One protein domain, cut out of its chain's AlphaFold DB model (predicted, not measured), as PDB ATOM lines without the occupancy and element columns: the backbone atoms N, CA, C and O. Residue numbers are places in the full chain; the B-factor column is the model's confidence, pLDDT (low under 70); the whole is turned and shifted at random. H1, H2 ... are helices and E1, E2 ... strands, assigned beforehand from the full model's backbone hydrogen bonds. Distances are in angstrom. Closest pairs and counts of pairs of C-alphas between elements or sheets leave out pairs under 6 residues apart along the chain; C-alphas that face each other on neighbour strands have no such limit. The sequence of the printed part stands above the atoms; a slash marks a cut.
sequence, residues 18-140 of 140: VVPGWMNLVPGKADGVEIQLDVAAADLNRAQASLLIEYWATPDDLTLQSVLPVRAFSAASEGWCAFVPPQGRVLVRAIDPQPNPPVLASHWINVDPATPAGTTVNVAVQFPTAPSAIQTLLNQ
ATOM      1  N   VAL A  18     252.820 286.814 291.001       96.25
ATOM      2  CA  VAL A  18     253.805 287.696 291.630       96.25
ATOM      3  C   VAL A  18     253.267 288.154 292.977       96.25
ATOM      4  O   VAL A  18     252.124 288.617 293.075       96.25
ATOM      5  N   VAL A  19     254.082 288.037 294.025       95.88
ATOM      6  CA  VAL A  19     253.731 288.565 295.345       95.88
ATOM      7  C   VAL A  19     253.507 290.080 295.230       95.88
ATOM      8  O   VAL A  19     254.352 290.781 294.667       95.88
ATOM      9  N   PRO A  20     252.387 290.627 295.736       92.88
ATOM     10  CA  PRO A  20     252.101 292.053 295.613       92.88
ATOM     11  C   PRO A  20     253.242 292.922 296.158       92.88
ATOM     12  O   PRO A  20     253.723 292.697 297.264       92.88
ATOM     13  N   GLY A  21     253.662 293.918 295.377       92.12
ATOM     14  CA  GLY A  21     254.759 294.823 295.736       92.12
ATOM     15  C   GLY A  21     256.164 294.322 295.384       92.12
ATOM     16  O   GLY A  21     257.102 295.099 295.488       92.12
ATOM     17  N   TRP A  22     256.325 293.082 294.907       95.38
ATOM     18  CA  TRP A  22     257.630 292.503 294.551       95.38
ATOM     19  C   TRP A  22     258.057 292.790 293.112       95.38
ATOM     20  O   TRP A  22     258.469 291.891 292.382       95.38
ATOM     21  N   MET A  23     257.895 294.043 292.694       90.25
ATOM     22  CA  MET A  23     258.349 294.550 291.403       90.25
ATOM     23  C   MET A  23     258.865 295.980 291.571       90.25
ATOM     24  O   MET A  23     258.255 296.788 292.269       90.25
ATOM     25  N   ASN A  24     259.936 296.300 290.859       90.88
ATOM     26  CA  ASN A  24     260.713 297.530 290.895       90.88
ATOM     27  C   ASN A  24     261.193 297.878 292.313       90.88
ATOM     28  O   ASN A  24     260.951 298.982 292.800       90.88
ATOM     29  N   LEU A  25     261.861 296.927 292.980       92.25
ATOM     30  CA  LEU A  25     262.200 297.037 294.408       92.25
ATOM     31  C   LEU A  25     263.202 298.146 294.728       92.25
ATOM     32  O   LEU A  25     263.152 298.737 295.805       92.25
ATOM     33  N   VAL A  26     264.131 298.415 293.810       91.31
ATOM     34  CA  VAL A  26     265.183 299.417 293.991       91.31
ATOM     35  C   VAL A  26     265.109 300.428 292.847       91.31
ATOM     36  O   VAL A  26     265.203 300.036 291.679       91.31
ATOM     37  N   PRO A  27     264.985 301.738 293.135       90.06
ATOM     38  CA  PRO A  27     264.933 302.760 292.097       90.06
ATOM     39  C   PRO A  27     266.125 302.681 291.132       90.06
ATOM     40  O   PRO A  27     267.283 302.637 291.545       90.06
ATOM     41  N   GLY A  28     265.839 302.668 289.829       89.88
ATOM     42  CA  GLY A  28     266.867 302.619 288.782       89.88
ATOM     43  C   GLY A  28     267.550 301.258 288.604       89.88
ATOM     44  O   GLY A  28     268.496 301.159 287.820       89.88
ATOM     45  N   LYS A  29     267.090 300.206 289.292       90.62
ATOM     46  CA  LYS A  29     267.564 298.829 289.114       90.62
ATOM     47  C   LYS A  29     266.416 297.948 288.636       90.62
ATOM     48  O   LYS A  29     265.349 297.933 289.236       90.62
ATOM     49  N   ALA A  30     266.648 297.221 287.549       92.44
ATOM     50  CA  ALA A  30     265.692 296.239 287.064       92.44
ATOM     51  C   ALA A  30     265.722 294.989 287.951       92.44
ATOM     52  O   ALA A  30     266.805 294.538 288.344       92.44
ATOM     53  N   ASP A  31     264.555 294.406 288.215       93.75
ATOM     54  CA  ASP A  31     264.489 293.097 288.851       93.75
ATOM     55  C   ASP A  31     264.838 292.026 287.818       93.75
ATOM     56  O   ASP A  31     264.155 291.861 286.805       93.75
ATOM     57  N   GLY A  32     265.953 291.344 288.050       94.00
ATOM     58  CA  GLY A  32     266.530 290.393 287.104       94.00
ATOM     59  C   GLY A  32     266.470 288.948 287.577       94.00
ATOM     60  O   GLY A  32     266.801 288.061 286.800       94.00
ATOM     61  N   VAL A  33     266.085 288.701 288.828       97.25
ATOM     62  CA  VAL A  33     266.084 287.365 289.427       97.25
ATOM     63  C   VAL A  33     264.680 287.028 289.904       97.25
ATOM     64  O   VAL A  33     264.063 287.803 290.631       97.25
ATOM     65  N   GLU A  34     264.180 285.863 289.504       97.81
ATOM     66  CA  GLU A  34     262.906 285.322 289.967       97.81
ATOM     67  C   GLU A  34     263.148 284.337 291.115       97.81
ATOM     68  O   GLU A  34     263.802 283.311 290.941       97.81
ATOM     69  N   ILE A  35     262.583 284.617 292.285       97.94
ATOM     70  CA  ILE A  35     262.547 283.697 293.420       97.94
ATOM     71  C   ILE A  35     261.188 283.003 293.414       97.94
ATOM     72  O   ILE A  35     260.167 283.616 293.726       97.94
ATOM     73  N   GLN A  36     261.164 281.730 293.041       97.81
ATOM     74  CA  GLN A  36     259.967 280.898 293.059       97.81
ATOM     75  C   GLN A  36     259.784 280.287 294.443       97.81
ATOM     76  O   GLN A  36     260.729 279.770 295.040       97.81
ATOM     77  N   LEU A  37     258.562 280.366 294.953       97.44
ATOM     78  CA  LEU A  37     258.201 279.944 296.296       97.44
ATOM     79  C   LEU A  37     257.190 278.809 296.196       97.44
ATOM     80  O   LEU A  37     256.105 278.981 295.633       97.44
ATOM     81  N   ASP A  38     257.542 277.678 296.791       95.00
ATOM     82  CA  ASP A  38     256.706 276.491 296.861       95.00
ATOM     83  C   ASP A  38     256.568 276.005 298.300       95.00
ATOM     84  O   ASP A  38     257.509 276.032 299.095       95.00
ATOM     85  N   VAL A  39     255.377 275.509 298.615       94.56
ATOM     86  CA  VAL A  39     255.080 274.783 299.849       94.56
ATOM     87  C   VAL A  39     254.750 273.350 299.458       94.56
ATOM     88  O   VAL A  39     254.023 273.126 298.488       94.56
ATOM     89  N   ALA A  40     255.292 272.371 300.182       93.31
ATOM     90  CA  ALA A  40     255.025 270.968 299.892       93.31
ATOM     91  C   ALA A  40     253.520 270.658 299.879       93.31
ATOM     92  O   ALA A  40     252.751 271.166 300.689       93.31
ATOM     93  N   ALA A  41     253.104 269.758 298.986       92.12
ATOM     94  CA  ALA A  41     251.694 269.414 298.800       92.12
ATOM     95  C   ALA A  41     251.009 268.930 300.094       92.12
ATOM     96  O   ALA A  41     249.859 269.283 300.353       92.12
ATOM     97  N   ALA A  42     251.730 268.174 300.932       91.56
ATOM     98  CA  ALA A  42     251.242 267.696 302.231       91.56
ATOM     99  C   ALA A  42     250.911 268.837 303.212       91.56
ATOM    100  O   ALA A  42     250.135 268.656 304.149       91.56
ATOM    101  N   ASP A  43     251.475 270.016 302.967       92.19
ATOM    102  CA  ASP A  43     251.451 271.147 303.875       92.19
ATOM    103  C   ASP A  43     250.406 272.193 303.479       92.19
ATOM    104  O   ASP A  43     250.091 273.057 304.291       92.19
ATOM    105  N   LEU A  44     249.815 272.102 302.278       92.69
ATOM    106  CA  LEU A  44     248.888 273.103 301.723       92.69
ATOM    107  C   LEU A  44     247.619 273.330 302.560       92.69
ATOM    108  O   LEU A  44     246.960 274.356 302.410       92.69
ATOM    109  N   ASN A  45     247.297 272.401 303.461       91.50
ATOM    110  CA  ASN A  45     246.144 272.490 304.357       91.50
ATOM    111  C   ASN A  45     246.488 273.064 305.743       91.50
ATOM    112  O   ASN A  45     245.619 273.112 306.616       91.50
ATOM    113  N   ARG A  46     247.734 273.497 305.987       91.31
ATOM    114  CA  ARG A  46     248.105 274.112 307.268       91.31
ATOM    115  C   ARG A  46     247.391 275.450 307.463       91.31
ATOM    116  O   ARG A  46     247.555 276.382 306.678       91.31
ATOM    117  N   ALA A  47     246.640 275.561 308.557       91.06
ATOM    118  CA  ALA A  47     245.821 276.737 308.850       91.06
ATOM    119  C   ALA A  47     246.627 277.940 309.374       91.06
ATOM    120  O   ALA A  47     246.279 279.082 309.080       91.06
ATOM    121  N   GLN A  48     247.683 277.683 310.153       91.06
ATOM    122  CA  GLN A  48     248.443 278.718 310.869       91.06
ATOM    123  C   GLN A  48     249.823 279.002 310.268       91.06
ATOM    124  O   GLN A  48     250.503 279.937 310.687       91.06
ATOM    125  N   ALA A  49     250.238 278.206 309.283       94.75
ATOM    126  CA  ALA A  49     251.548 278.334 308.680       94.75
ATOM    127  C   ALA A  49     251.602 279.486 307.664       94.75
ATOM    128  O   ALA A  49     250.646 279.763 306.929       94.75
ATOM    129  N   SER A  50     252.754 280.144 307.597       97.06
ATOM    130  CA  SER A  50     253.034 281.212 306.641       97.06
ATOM    131  C   SER A  50     254.504 281.242 306.240       97.06
ATOM    132  O   SER A  50     255.374 280.745 306.957       97.06
ATOM    133  N   LEU A  51     254.766 281.839 305.080       97.62
ATOM    134  CA  LEU A  51     256.091 282.271 304.673       97.62
ATOM    135  C   LEU A  51     256.209 283.775 304.888       97.62
ATOM    136  O   LEU A  51     255.406 284.546 304.365       97.62
ATOM    137  N   LEU A  52     257.226 284.187 305.629       97.69
ATOM    138  CA  LEU A  52     257.699 285.560 305.673       97.69
ATOM    139  C   LEU A  52     258.820 285.704 304.649       97.69
ATOM    140  O   LEU A  52     259.814 284.987 304.733       97.69
ATOM    141  N   ILE A  53     258.662 286.607 303.692       97.94
ATOM    142  CA  ILE A  53     259.682 286.891 302.683       97.94
ATOM    143  C   ILE A  53     260.130 288.330 302.878       97.94
ATOM    144  O   ILE A  53     259.306 289.238 303.001       97.94
ATOM    145  N   GLU A  54     261.433 288.536 302.914       98.12
ATOM    146  CA  GLU A  54     262.047 289.838 303.129       98.12
ATOM    147  C   GLU A  54     263.111 290.083 302.080       98.12
ATOM    148  O   GLU A  54     263.917 289.197 301.798       98.12
ATOM    149  N   TYR A  55     263.128 291.291 301.535       98.12
ATOM    150  CA  TYR A  55     264.191 291.766 300.673       98.12
ATOM    151  C   TYR A  55     265.008 292.822 301.402       98.12
ATOM    152  O   TYR A  55     264.467 293.800 301.921       98.12
ATOM    153  N   TRP A  56     266.318 292.609 301.400       97.81
ATOM    154  CA  TRP A  56     267.309 293.503 301.965       97.81
ATOM    155  C   TRP A  56     268.200 294.020 300.837       97.81
ATOM    156  O   TRP A  56     269.047 293.273 300.334       97.81
ATOM    157  N   ALA A  57     268.018 295.275 300.412       95.31
ATOM    158  CA  ALA A  57     268.843 295.862 299.350       95.31
ATOM    159  C   ALA A  57     270.304 296.035 299.794       95.31
ATOM    160  O   ALA A  57     271.229 295.900 298.990       95.31
ATOM    161  N   THR A  58     270.507 296.292 301.088       93.38
ATOM    162  CA  THR A  58     271.811 296.348 301.759       93.38
ATOM    163  C   THR A  58     271.728 295.611 303.103       93.38
ATOM    164  O   THR A  58     270.622 295.306 303.548       93.38
ATOM    165  N   PRO A  59     272.854 295.315 303.785       92.44
ATOM    166  CA  PRO A  59     272.817 294.679 305.105       92.44
ATOM    167  C   PRO A  59     272.009 295.437 306.172       92.44
ATOM    168  O   PRO A  59     271.535 294.800 307.108       92.44
ATOM    169  N   ASP A  60     271.831 296.752 306.014       94.69
ATOM    170  CA  ASP A  60     271.175 297.627 306.994       94.69
ATOM    171  C   ASP A  60     269.790 298.125 306.537       94.69
ATOM    172  O   ASP A  60     269.132 298.871 307.259       94.69
ATOM    173  N   ASP A  61     269.333 297.723 305.345       94.06
ATOM    174  CA  ASP A  61     268.079 298.194 304.747       94.06
ATOM    175  C   ASP A  61     267.130 297.029 304.448       94.06
ATOM    176  O   ASP A  61     267.283 296.342 303.436       94.06
ATOM    177  N   LEU A  62     266.136 296.833 305.322       95.94
ATOM    178  CA  LEU A  62     264.968 295.992 305.051       95.94
ATOM    179  C   LEU A  62     263.995 296.771 304.159       95.94
ATOM    180  O   LEU A  62     263.092 297.456 304.638       95.94
ATOM    181  N   THR A  63     264.184 296.643 302.851       95.81
ATOM    182  CA  THR A  63     263.458 297.416 301.840       95.81
ATOM    183  C   THR A  63     261.999 296.979 301.700       95.81
ATOM    184  O   THR A  63     261.109 297.813 301.532       95.81
ATOM    185  N   LEU A  64     261.732 295.670 301.744       97.25
ATOM    186  CA  LEU A  64     260.379 295.129 301.608       97.25
ATOM    187  C   LEU A  64     260.208 293.856 302.433       97.25
ATOM    188  O   LEU A  64     261.102 293.017 302.514       97.25
ATOM    189  N   GLN A  65     259.013 293.689 302.988       97.38
ATOM    190  CA  GLN A  65     258.591 292.476 303.668       97.38
ATOM    191  C   GLN A  65     257.185 292.086 303.211       97.38
ATOM    192  O   GLN A  65     256.331 292.934 302.949       97.38
ATOM    193  N   SER A  66     256.924 290.788 303.105       97.38
ATOM    194  CA  SER A  66     255.600 290.254 302.802       97.38
ATOM    195  C   SER A  66     255.354 288.941 303.522       97.38
ATOM    196  O   SER A  66     256.269 288.146 303.722       97.38
ATOM    197  N   VAL A  67     254.097 288.705 303.888       96.94
ATOM    198  CA  VAL A  67     253.651 287.458 304.516       96.94
ATOM    199  C   VAL A  67     252.712 286.740 303.557       96.94
ATOM    200  O   VAL A  67     251.653 287.264 303.210       96.94
ATOM    201  N   LEU A  68     253.076 285.523 303.165       96.44
ATOM    202  CA  LEU A  68     252.221 284.613 302.417       96.44
ATOM    203  C   LEU A  68     251.698 283.514 303.349       96.44
ATOM    204  O   LEU A  68     252.453 282.613 303.716       96.44
ATOM    205  N   PRO A  69     250.414 283.533 303.740       96.06
ATOM    206  CA  PRO A  69     249.839 282.412 304.470       96.06
ATOM    207  C   PRO A  69     249.763 281.183 303.556       96.06
ATOM    208  O   PRO A  69     249.512 281.323 302.359       96.06
ATOM    209  N   VAL A  70     249.898 279.975 304.105       95.31
ATOM    210  CA  VAL A  70     249.888 278.732 303.307       95.31
ATOM    211  C   VAL A  70     248.626 278.585 302.446       95.31
ATOM    212  O   VAL A  70     248.705 278.140 301.302       95.31
ATOM    213  N   ARG A  71     247.474 279.085 302.916       94.50
ATOM    214  CA  ARG A  71     246.235 279.128 302.117       94.50
ATOM    215  C   ARG A  71     246.389 279.842 300.764       94.50
ATOM    216  O   ARG A  71     245.675 279.509 299.824       94.50
ATOM    217  N   ALA A  72     247.317 280.792 300.635       94.50
ATOM    218  CA  ALA A  72     247.592 281.464 299.367       94.50
ATOM    219  C   ALA A  72     248.158 280.494 298.318       94.50
ATOM    220  O   ALA A  72     247.859 280.639 297.139       94.50
ATOM    221  N   PHE A  73     248.923 279.484 298.738       94.94
ATOM    222  CA  PHE A  73     249.445 278.433 297.859       94.94
ATOM    223  C   PHE A  73     248.356 277.421 297.500       94.94
ATOM    224  O   PHE A  73     248.288 276.972 296.364       94.94
ATOM    225  N   SER A  74     247.434 277.125 298.426       91.00
ATOM    226  CA  SER A  74     246.268 276.282 298.114       91.00
ATOM    227  C   SER A  74     245.315 276.926 297.095       91.00
ATOM    228  O   SER A  74     244.688 276.227 296.305       91.00
ATOM    229  N   ALA A  75     245.225 278.262 297.091       90.81
ATOM    230  CA  ALA A  75     244.369 279.022 296.182       90.81
ATOM    231  C   ALA A  75     245.012 279.295 294.808       90.81
ATOM    232  O   ALA A  75     244.312 279.714 293.889       90.81
ATOM    233  N   ALA A  76     246.323 279.079 294.673       91.44
ATOM    234  CA  ALA A  76     247.112 279.395 293.487       91.44
ATOM    235  C   ALA A  76     247.948 278.179 293.077       91.44
ATOM    236  O   ALA A  76     249.097 278.034 293.494       91.44
ATOM    237  N   SER A  77     247.367 277.308 292.252       87.25
ATOM    238  CA  SER A  77     248.013 276.066 291.804       87.25
ATOM    239  C   SER A  77     249.313 276.287 291.028       87.25
ATOM    240  O   SER A  77     250.188 275.430 291.033       87.25
ATOM    241  N   GLU A  78     249.443 277.438 290.370       91.00
ATOM    242  CA  GLU A  78     250.654 277.856 289.670       91.00
ATOM    243  C   GLU A  78     251.796 278.223 290.625       91.00
ATOM    244  O   GLU A  78     252.942 278.239 290.196       91.00
ATOM    245  N   GLY A  79     251.502 278.499 291.900       92.88
ATOM    246  CA  GLY A  79     252.457 278.944 292.908       92.88
ATOM    247  C   GLY A  79     252.764 280.444 292.859       92.88
ATOM    248  O   GLY A  79     252.153 281.215 292.114       92.88
ATOM    249  N   TRP A  80     253.728 280.861 293.684       97.25
ATOM    250  CA  TRP A  80     254.073 282.271 293.884       97.25
ATOM    251  C   TRP A  80     255.528 282.558 293.532       97.25
ATOM    252  O   TRP A  80     256.388 281.684 293.653       97.25
ATOM    253  N   CYS A  81     255.818 283.787 293.116       97.50
ATOM    254  CA  CYS A  81     257.182 284.254 292.930       97.50
ATOM    255  C   CYS A  81     257.380 285.714 293.344       97.50
ATOM    256  O   CYS A  81     256.444 286.512 293.413       97.50
ATOM    257  N   ALA A  82     258.631 286.046 293.620       97.19
ATOM    258  CA  ALA A  82     259.114 287.384 293.901       97.19
ATOM    259  C   ALA A  82     260.186 287.746 292.871       97.19
ATOM    260  O   ALA A  82     261.062 286.929 292.594       97.19
ATOM    261  N   PHE A  83     260.143 288.962 292.330       97.25
ATOM    262  CA  PHE A  83     261.230 289.476 291.507       97.25
ATOM    263  C   PHE A  83     262.140 290.355 292.353       97.25
ATOM    264  O   PHE A  83     261.664 291.188 293.124       97.25
ATOM    265  N   VAL A  84     263.448 290.143 292.230       97.19
ATOM    266  CA  VAL A  84     264.459 290.935 292.931       97.19
ATOM    267  C   VAL A  84     265.554 291.412 291.976       97.19
ATOM    268  O   VAL A  84     265.863 290.737 290.984       97.19
ATOM    269  N   PRO A  85     266.180 292.567 292.251       96.12
ATOM    270  CA  PRO A  85     267.386 292.988 291.555       96.12
ATOM    271  C   PRO A  85     268.519 291.965 291.732       96.12
ATOM    272  O   PRO A  85     268.557 291.270 292.751       96.12
ATOM    273  N   PRO A  86     269.493 291.903 290.805       94.88
ATOM    274  CA  PRO A  86     270.724 291.144 290.996       94.88
ATOM    275  C   PRO A  86     271.620 291.871 292.012       94.88
ATOM    276  O   PRO A  86     272.634 292.449 291.656       94.88
ATOM    277  N   GLN A  87     271.172 291.996 293.259       94.19
ATOM    278  CA  GLN A  87     271.900 292.560 294.395       94.19
ATOM    279  C   GLN A  87     271.089 292.360 295.677       94.19
ATOM    280  O   GLN A  87     269.858 292.265 295.652       94.19
ATOM    281  N   GLY A  88     271.780 292.406 296.813       95.19
ATOM    282  CA  GLY A  88     271.152 292.326 298.125       95.19
ATOM    283  C   GLY A  88     270.894 290.885 298.550       95.19
ATOM    284  O   GLY A  88     271.624 289.960 298.173       95.19
ATOM    285  N   ARG A  89     269.894 290.696 299.409       97.31
ATOM    286  CA  ARG A  89     269.588 289.403 300.022       97.31
ATOM    287  C   ARG A  89     268.091 289.204 300.164       97.31
ATOM    288  O   ARG A  89     267.360 290.146 300.455       97.31
ATOM    289  N   VAL A  90     267.657 287.961 300.021       97.94
ATOM    290  CA  VAL A  90     266.289 287.540 300.321       97.94
ATOM    291  C   VAL A  90     266.319 286.620 301.530       97.94
ATOM    292  O   VAL A  90     267.082 285.656 301.547       97.94
ATOM    293  N   LEU A  91     265.496 286.903 302.536       98.06
ATOM    294  CA  LEU A  91     265.253 285.991 303.649       98.06
ATOM    295  C   LEU A  91     263.872 285.375 303.483       98.06
ATOM    296  O   LEU A  91     262.873 286.087 303.431       98.06
ATOM    297  N   VAL A  92     263.823 284.049 303.416       97.81
ATOM    298  CA  VAL A  92     262.574 283.289 303.471       97.81
ATOM    299  C   VAL A  92     262.497 282.628 304.835       97.81
ATOM    300  O   VAL A  92     263.382 281.851 305.196       97.81
ATOM    301  N   ARG A  93     261.446 282.923 305.603       97.50
ATOM    302  CA  ARG A  93     261.175 282.270 306.884       97.50
ATOM    303  C   ARG A  93     259.874 281.494 306.834       97.50
ATOM    304  O   ARG A  93     258.829 282.055 306.529       97.50
ATOM    305  N   ALA A  94     259.941 280.220 307.185       96.44
ATOM    306  CA  ALA A  94     258.775 279.398 307.442       96.44
ATOM    307  C   ALA A  94     258.371 279.571 308.909       96.44
ATOM    308  O   ALA A  94     259.190 279.357 309.805       96.44
ATOM    309  N   ILE A  95     257.125 279.975 309.138       95.88
ATOM    310  CA  ILE A  95     256.565 280.230 310.466       95.88
ATOM    311  C   ILE A  95     255.328 279.356 310.625       95.88
ATOM    312  O   ILE A  95     254.393 279.477 309.835       95.88
ATOM    313  N   ASP A  96     255.304 278.504 311.644       94.19
ATOM    314  CA  ASP A  96     254.106 277.772 312.057       94.19
ATOM    315  C   ASP A  96     254.010 277.761 313.591       94.19
ATOM    316  O   ASP A  96     254.838 277.130 314.253       94.19
ATOM    317  N   PRO A  97     253.037 278.477 314.185       89.81
ATOM    318  CA  PRO A  97     252.912 278.585 315.632       89.81
ATOM    319  C   PRO A  97     252.244 277.368 316.285       89.81
ATOM    320  O   PRO A  97     252.192 277.324 317.513       89.81
ATOM    321  N   GLN A  98     251.671 276.434 315.509       86.69
ATOM    322  CA  GLN A  98     250.803 275.379 316.039       86.69
ATOM    323  C   GLN A  98     251.334 273.942 316.120       86.69
ATOM    324  O   GLN A  98     250.720 273.179 316.872       86.69
ATOM    325  N   PRO A  99     252.457 273.504 315.526       81.06
ATOM    326  CA  PRO A  99     253.194 272.454 316.202       81.06
ATOM    327  C   PRO A  99     253.716 273.021 317.529       81.06
ATOM    328  O   PRO A  99     254.062 274.197 317.632       81.06
ATOM    329  N   ASN A 100     253.754 272.182 318.561       76.06
ATOM    330  CA  ASN A 100     254.484 272.473 319.786       76.06
ATOM    331  C   ASN A 100     255.692 271.522 319.842       76.06
ATOM    332  O   ASN A 100     255.473 270.310 319.931       76.06
ATOM    333  N   PRO A 101     256.938 272.022 319.766       82.75
ATOM    334  CA  PRO A 101     257.327 273.437 319.733       82.75
ATOM    335  C   PRO A 101     256.996 274.145 318.400       82.75
ATOM    336  O   PRO A 101     256.969 273.478 317.360       82.75
ATOM    337  N   PRO A 102     256.786 275.482 318.413       87.25
ATOM    338  CA  PRO A 102     256.595 276.274 317.201       87.25
ATOM    339  C   PRO A 102     257.744 276.107 316.212       87.25
ATOM    340  O   PRO A 102     258.912 276.018 316.598       87.25
ATOM    341  N   VAL A 103     257.420 276.127 314.924       88.19
ATOM    342  CA  VAL A 103     258.411 276.069 313.852       88.19
ATOM    343  C   VAL A 103     258.756 277.480 313.406       88.19
ATOM    344  O   VAL A 103     257.896 278.250 312.977       88.19
ATOM    345  N   LEU A 104     260.051 277.782 313.465       91.50
ATOM    346  CA  LEU A 104     260.660 278.945 312.843       91.50
ATOM    347  C   LEU A 104     261.935 278.488 312.131       91.50
ATOM    348  O   LEU A 104     262.953 278.229 312.768       91.50
ATOM    349  N   ALA A 105     261.874 278.383 310.807       92.69
ATOM    350  CA  ALA A 105     263.032 278.080 309.969       92.69
ATOM    351  C   ALA A 105     263.310 279.268 309.056       92.69
ATOM    352  O   ALA A 105     262.379 279.913 308.587       92.69
ATOM    353  N   SER A 106     264.580 279.589 308.826       95.62
ATOM    354  CA  SER A 106     264.987 280.759 308.044       95.62
ATOM    355  C   SER A 106     266.090 280.383 307.068       95.62
ATOM    356  O   SER A 106     267.025 279.673 307.437       95.62
ATOM    357  N   HIS A 107     265.991 280.873 305.836       96.81
ATOM    358  CA  HIS A 107     266.995 280.660 304.807       96.81
ATOM    359  C   HIS A 107     267.319 281.962 304.079       96.81
ATOM    360  O   HIS A 107     266.424 282.642 303.574       96.81
ATOM    361  N   TRP A 108     268.610 282.288 304.028       97.00
ATOM    362  CA  TRP A 108     269.127 283.438 303.299       97.00
ATOM    363  C   TRP A 108     269.544 283.045 301.889       97.00
ATOM    364  O   TRP A 108     270.307 282.102 301.698       97.00
ATOM    365  N   ILE A 109     269.117 283.847 300.924       97.25
ATOM    366  CA  ILE A 109     269.547 283.792 299.534       97.25
ATOM    367  C   ILE A 109     270.311 285.084 299.273       97.25
ATOM    368  O   ILE A 109     269.730 286.169 299.236       97.25
ATOM    369  N   ASN A 110     271.627 284.976 299.129       96.56
ATOM    370  CA  ASN A 110     272.459 286.106 298.736       96.56
ATOM    371  C   ASN A 110     272.439 286.214 297.212       96.56
ATOM    372  O   ASN A 110     272.724 285.229 296.533       96.56
ATOM    373  N   VAL A 111     272.117 287.394 296.686       95.00
ATOM    374  CA  VAL A 111     272.068 287.623 295.242       95.00
ATOM    375  C   VAL A 111     273.329 288.371 294.828       95.00
ATOM    376  O   VAL A 111     273.514 289.540 295.170       95.00
ATOM    377  N   ASP A 112     274.219 287.678 294.119       93.00
ATOM    378  CA  ASP A 112     275.467 288.260 293.626       93.00
ATOM    379  C   ASP A 112     275.165 289.314 292.540       93.00
ATOM    380  O   ASP A 112     274.361 289.030 291.646       93.00
ATOM    381  N   PRO A 113     275.800 290.501 292.561       92.81
ATOM    382  CA  PRO A 113     275.726 291.480 291.476       92.81
ATOM    383  C   PRO A 113     276.034 290.959 290.068       92.81
ATOM    384  O   PRO A 113     275.547 291.519 289.088       92.81
ATOM    385  N   ALA A 114     276.823 289.892 289.955       94.88
ATOM    386  CA  ALA A 114     277.130 289.210 288.704       94.88
ATOM    387  C   ALA A 114     276.069 288.172 288.287       94.88
ATOM    388  O   ALA A 114     276.224 287.539 287.241       94.88
ATOM    389  N   THR A 115     275.003 287.976 289.074       95.38
ATOM    390  CA  THR A 115     273.916 287.043 288.741       95.38
ATOM    391  C   THR A 115     273.274 287.457 287.414       95.38
ATOM    392  O   THR A 115     272.784 288.585 287.303       95.38
ATOM    393  N   PRO A 116     273.240 286.573 286.401       95.06
ATOM    394  CA  PRO A 116     272.637 286.897 285.115       95.06
ATOM    395  C   PRO A 116     271.149 287.234 285.241       95.06
ATOM    396  O   PRO A 116     270.409 286.577 285.978       95.06
ATOM    397  N   ALA A 117     270.685 288.222 284.479       92.25
ATOM    398  CA  ALA A 117     269.259 288.516 284.391       92.25
ATOM    399  C   ALA A 117     268.490 287.322 283.789       92.25
ATOM    400  O   ALA A 117     268.992 286.633 282.901       92.25
ATOM    401  N   GLY A 118     267.274 287.084 284.279       93.81
ATOM    402  CA  GLY A 118     266.463 285.905 283.970       93.81
ATOM    403  C   GLY A 118     266.790 284.673 284.823       93.81
ATOM    404  O   GLY A 118     266.202 283.614 284.598       93.81
ATOM    405  N   THR A 119     267.709 284.784 285.793       96.50
ATOM    406  CA  THR A 119     268.008 283.690 286.729       96.50
ATOM    407  C   THR A 119     266.788 283.370 287.583       96.50
ATOM    408  O   THR A 119     266.124 284.264 288.106       96.50
ATOM    409  N   THR A 120     266.539 282.077 287.777       97.25
ATOM    410  CA  THR A 120     265.467 281.568 288.629       97.25
ATOM    411  C   THR A 120     266.054 280.813 289.818       97.25
ATOM    412  O   THR A 120     266.900 279.936 289.648       97.25
ATOM    413  N   VAL A 121     265.564 281.113 291.019       96.69
ATOM    414  CA  VAL A 121     265.876 280.394 292.259       96.69
ATOM    415  C   VAL A 121     264.603 279.732 292.766       96.69
ATOM    416  O   VAL A 121     263.605 280.409 292.985       96.69
ATOM    417  N   ASN A 122     264.639 278.418 292.982       96.88
ATOM    418  CA  ASN A 122     263.493 277.664 293.489       96.88
ATOM    419  C   ASN A 122     263.647 277.411 294.988       96.88
ATOM    420  O   ASN A 122     264.618 276.787 295.418       96.88
ATOM    421  N   VAL A 123     262.676 277.864 295.776       96.19
ATOM    422  CA  VAL A 123     262.628 277.677 297.226       96.19
ATOM    423  C   VAL A 123     261.464 276.755 297.559       96.19
ATOM    424  O   VAL A 123     260.304 277.136 297.433       96.19
ATOM    425  N   ALA A 124     261.784 275.548 298.020       94.12
ATOM    426  CA  ALA A 124     260.798 274.587 298.495       94.12
ATOM    427  C   ALA A 124     260.764 274.580 300.024       94.12
ATOM    428  O   ALA A 124     261.773 274.305 300.676       94.12
ATOM    429  N   VAL A 125     259.594 274.852 300.598       93.88
ATOM    430  CA  VAL A 125     259.369 274.826 302.043       93.88
ATOM    431  C   VAL A 125     258.588 273.579 302.427       93.88
ATOM    432  O   VAL A 125     257.533 273.281 301.866       93.88
ATOM    433  N   GLN A 126     259.117 272.864 303.415       92.12
ATOM    434  CA  GLN A 126     258.499 271.695 304.027       92.12
ATOM    435  C   GLN A 126     258.514 271.925 305.531       92.12
ATOM    436  O   GLN A 126     259.584 272.181 306.087       92.12
ATOM    437  N   PHE A 127     257.361 271.863 306.196       90.12
ATOM    438  CA  PHE A 127     257.354 271.928 307.660       90.12
ATOM    439  C   PHE A 127     257.288 270.513 308.237       90.12
ATOM    440  O   PHE A 127     256.667 269.635 307.628       90.12
ATOM    441  N   PRO A 128     257.903 270.268 309.410       84.12
ATOM    442  CA  PRO A 128     257.946 268.937 309.995       84.12
ATOM    443  C   PRO A 128     256.543 268.359 310.164       84.12
ATOM    444  O   PRO A 128     255.583 269.055 310.513       84.12
ATOM    445  N   THR A 129     256.430 267.059 309.922       73.50
ATOM    446  CA  THR A 129     255.229 266.311 310.261       73.50
ATOM    447  C   THR A 129     255.026 266.382 311.771       73.50
ATOM    448  O   THR A 129     255.956 266.155 312.547       73.50
ATOM    449  N   ALA A 130     253.809 266.727 312.202       63.56
ATOM    450  CA  ALA A 130     253.458 266.574 313.608       63.56
ATOM    451  C   ALA A 130     253.682 265.097 313.990       63.56
ATOM    452  O   ALA A 130     253.286 264.221 313.209       63.56
ATOM    453  N   PRO A 131     254.318 264.799 315.140       60.22
ATOM    454  CA  PRO A 131     254.426 263.425 315.595       60.22
ATOM    455  C   PRO A 131     253.024 262.820 315.651       60.22
ATOM    456  O   PRO A 131     252.083 263.445 316.145       60.22
ATOM    457  N   SER A 132     252.870 261.614 315.117       58.22
ATOM    458  CA  SER A 132     251.608 260.887 315.240       58.22
ATOM    459  C   SER A 132     251.260 260.689 316.720       58.22
ATOM    460  O   SER A 132     252.155 260.564 317.557       58.22
ATOM    461  N   ALA A 133     249.969 260.580 317.052       59.16
ATOM    462  CA  ALA A 133     249.533 260.318 318.429       59.16
ATOM    463  C   ALA A 133     250.222 259.079 319.047       59.16
ATOM    464  O   ALA A 133     250.488 259.044 320.246       59.16
ATOM    465  N   ILE A 134     250.575 258.091 318.216       63.16
ATOM    466  CA  ILE A 134     251.324 256.891 318.611       63.16
ATOM    467  C   ILE A 134     252.768 257.240 319.007       63.16
ATOM    468  O   ILE A 134     253.250 256.764 320.029       63.16
ATOM    469  N   GLN A 135     253.454 258.105 318.254       57.19
ATOM    470  CA  GLN A 135     254.797 258.583 318.616       57.19
ATOM    471  C   GLN A 135     254.791 259.412 319.903       57.19
ATOM    472  O   GLN A 135     255.735 259.331 320.680       57.19
ATOM    473  N   THR A 136     253.728 260.176 320.163       60.81
ATOM    474  CA  THR A 136     253.583 260.922 321.421       60.81
ATOM    475  C   THR A 136     253.399 259.998 322.627       60.81
ATOM    476  O   THR A 136     253.906 260.313 323.697       60.81
ATOM    477  N   LEU A 137     252.712 258.861 322.468       63.66
ATOM    478  CA  LEU A 137     252.534 257.862 323.530       63.66
ATOM    479  C   LEU A 137     253.802 257.041 323.803       63.66
ATOM    480  O   LEU A 137     254.022 256.639 324.936       63.66
ATOM    481  N   LEU A 138     254.630 256.794 322.783       63.88
ATOM    482  CA  LEU A 138     255.890 256.045 322.915       63.88
ATOM    483  C   LEU A 138     257.034 256.862 323.538       63.88
ATOM    484  O   LEU A 138     258.042 256.287 323.936       63.88
ATOM    485  N   ASN A 139     256.887 258.187 323.588       57.72
ATOM    486  CA  ASN A 139     257.875 259.117 324.136       57.72
ATOM    487  C   ASN A 139     257.514 259.619 325.553       57.72
ATOM    488  O   ASN A 139     258.155 260.556 326.033       57.72
ATOM    489  N   GLN A 140     256.481 259.045 326.186       50.69
ATOM    490  CA  GLN A 140     256.154 259.221 327.612       50.69
ATOM    491  C   GLN A 140     256.700 258.051 328.427       50.69
ATOM    492  O   GLN A 140     257.062 258.295 329.598       50.69
TER     493      GLN A 140
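AT A GLANCE: This is residues 18 to 140 of the 140 residues of a protein of Deinococcus sp. RM (UniProt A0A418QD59). Two twisted sheets stand face to face as a sandwich, four strands in one layer and three in the other, their strands running nearly along the same line; beyond one end a thin tail, residues 132 to 140 with the small helix H2, sticks out. The short helix H1 sits where the chain passes from E3 in the larger sheet to E4 in the smaller one. The 123 printed residues hold seven named strands and two named helices, in the order E1 E2 E3 H1 E4 E5 E6 E7 H2, and the class is mostly strand. The larger sheet runs E3 E2 E5 E6, all antiparallel, and the smaller E4 E1 E7, mixed. The whole is only just compact, close to loose, with a radius of gyration of the C-alphas of 16.4 A, and it is elongated, spanning 58 by 31 by 21 A.

HOW THE PARTS SIT: Look first at E2, residues 50 to 58, and E3, residues 61 to 69, an antiparallel hairpin in which N 53 and O 66 are 2.8 A apart, within hydrogen-bond range. On the other side of E2 is E5, residues 89 to 96, antiparallel at 160 degrees, with N 52 and O 93 at 2.8 A. E5 forms a hairpin with the edge strand E6, residues 103 to 110, where N 94 and O 105 are 2.8 A apart. In the second sheet, the inner strand E1, residues 33 to 39, is antiparallel to E4, residues 80 to 84, with N 35 and O 82 at 2.8 A, and parallel to E7, residues 119 to 125, with N 36 and O 121 at 2.8 A. The parts of the sheets that face each other are 11.0 A centre to centre, their best planes 13 degrees apart. H1, residues 70 to 74, only grazes both sheets; its closest C-alphas to E2 are those of Val 70 and Ser 50, 5.2 A apart. H2, residues 133 to 138, is on neither sheet. In H1 and H2 every O i to N i+4 pair is within hydrogen-bond range.

IN THESE COORDINATES: Find C-alpha 33 at (266.084, 287.365, 289.427); from there E1 runs 19.7 A, as long as E7. C-alpha 50 at (253.034, 281.212, 306.641) begins E2, 24.6 A long; E3 measures 24.1 A, E5 22.8 A, E6 22.9 A and E4 13.6 A. H1 measures 6.8 A, and H2 runs 8.9 A to C-alpha 138 at (255.890, 256.045, 322.915).

THE WHOLE: The C-alphas farthest apart, those of Gly 28 and Gln 140, are 59.2 A apart. Without residues 132 to 140, which stand free, the body spans 47 by 30 by 21 A. The printed part has no cut, and no link is long. Look for pLDDT under 70 at residues 130 to 140; the mean of the printed part is 90.7.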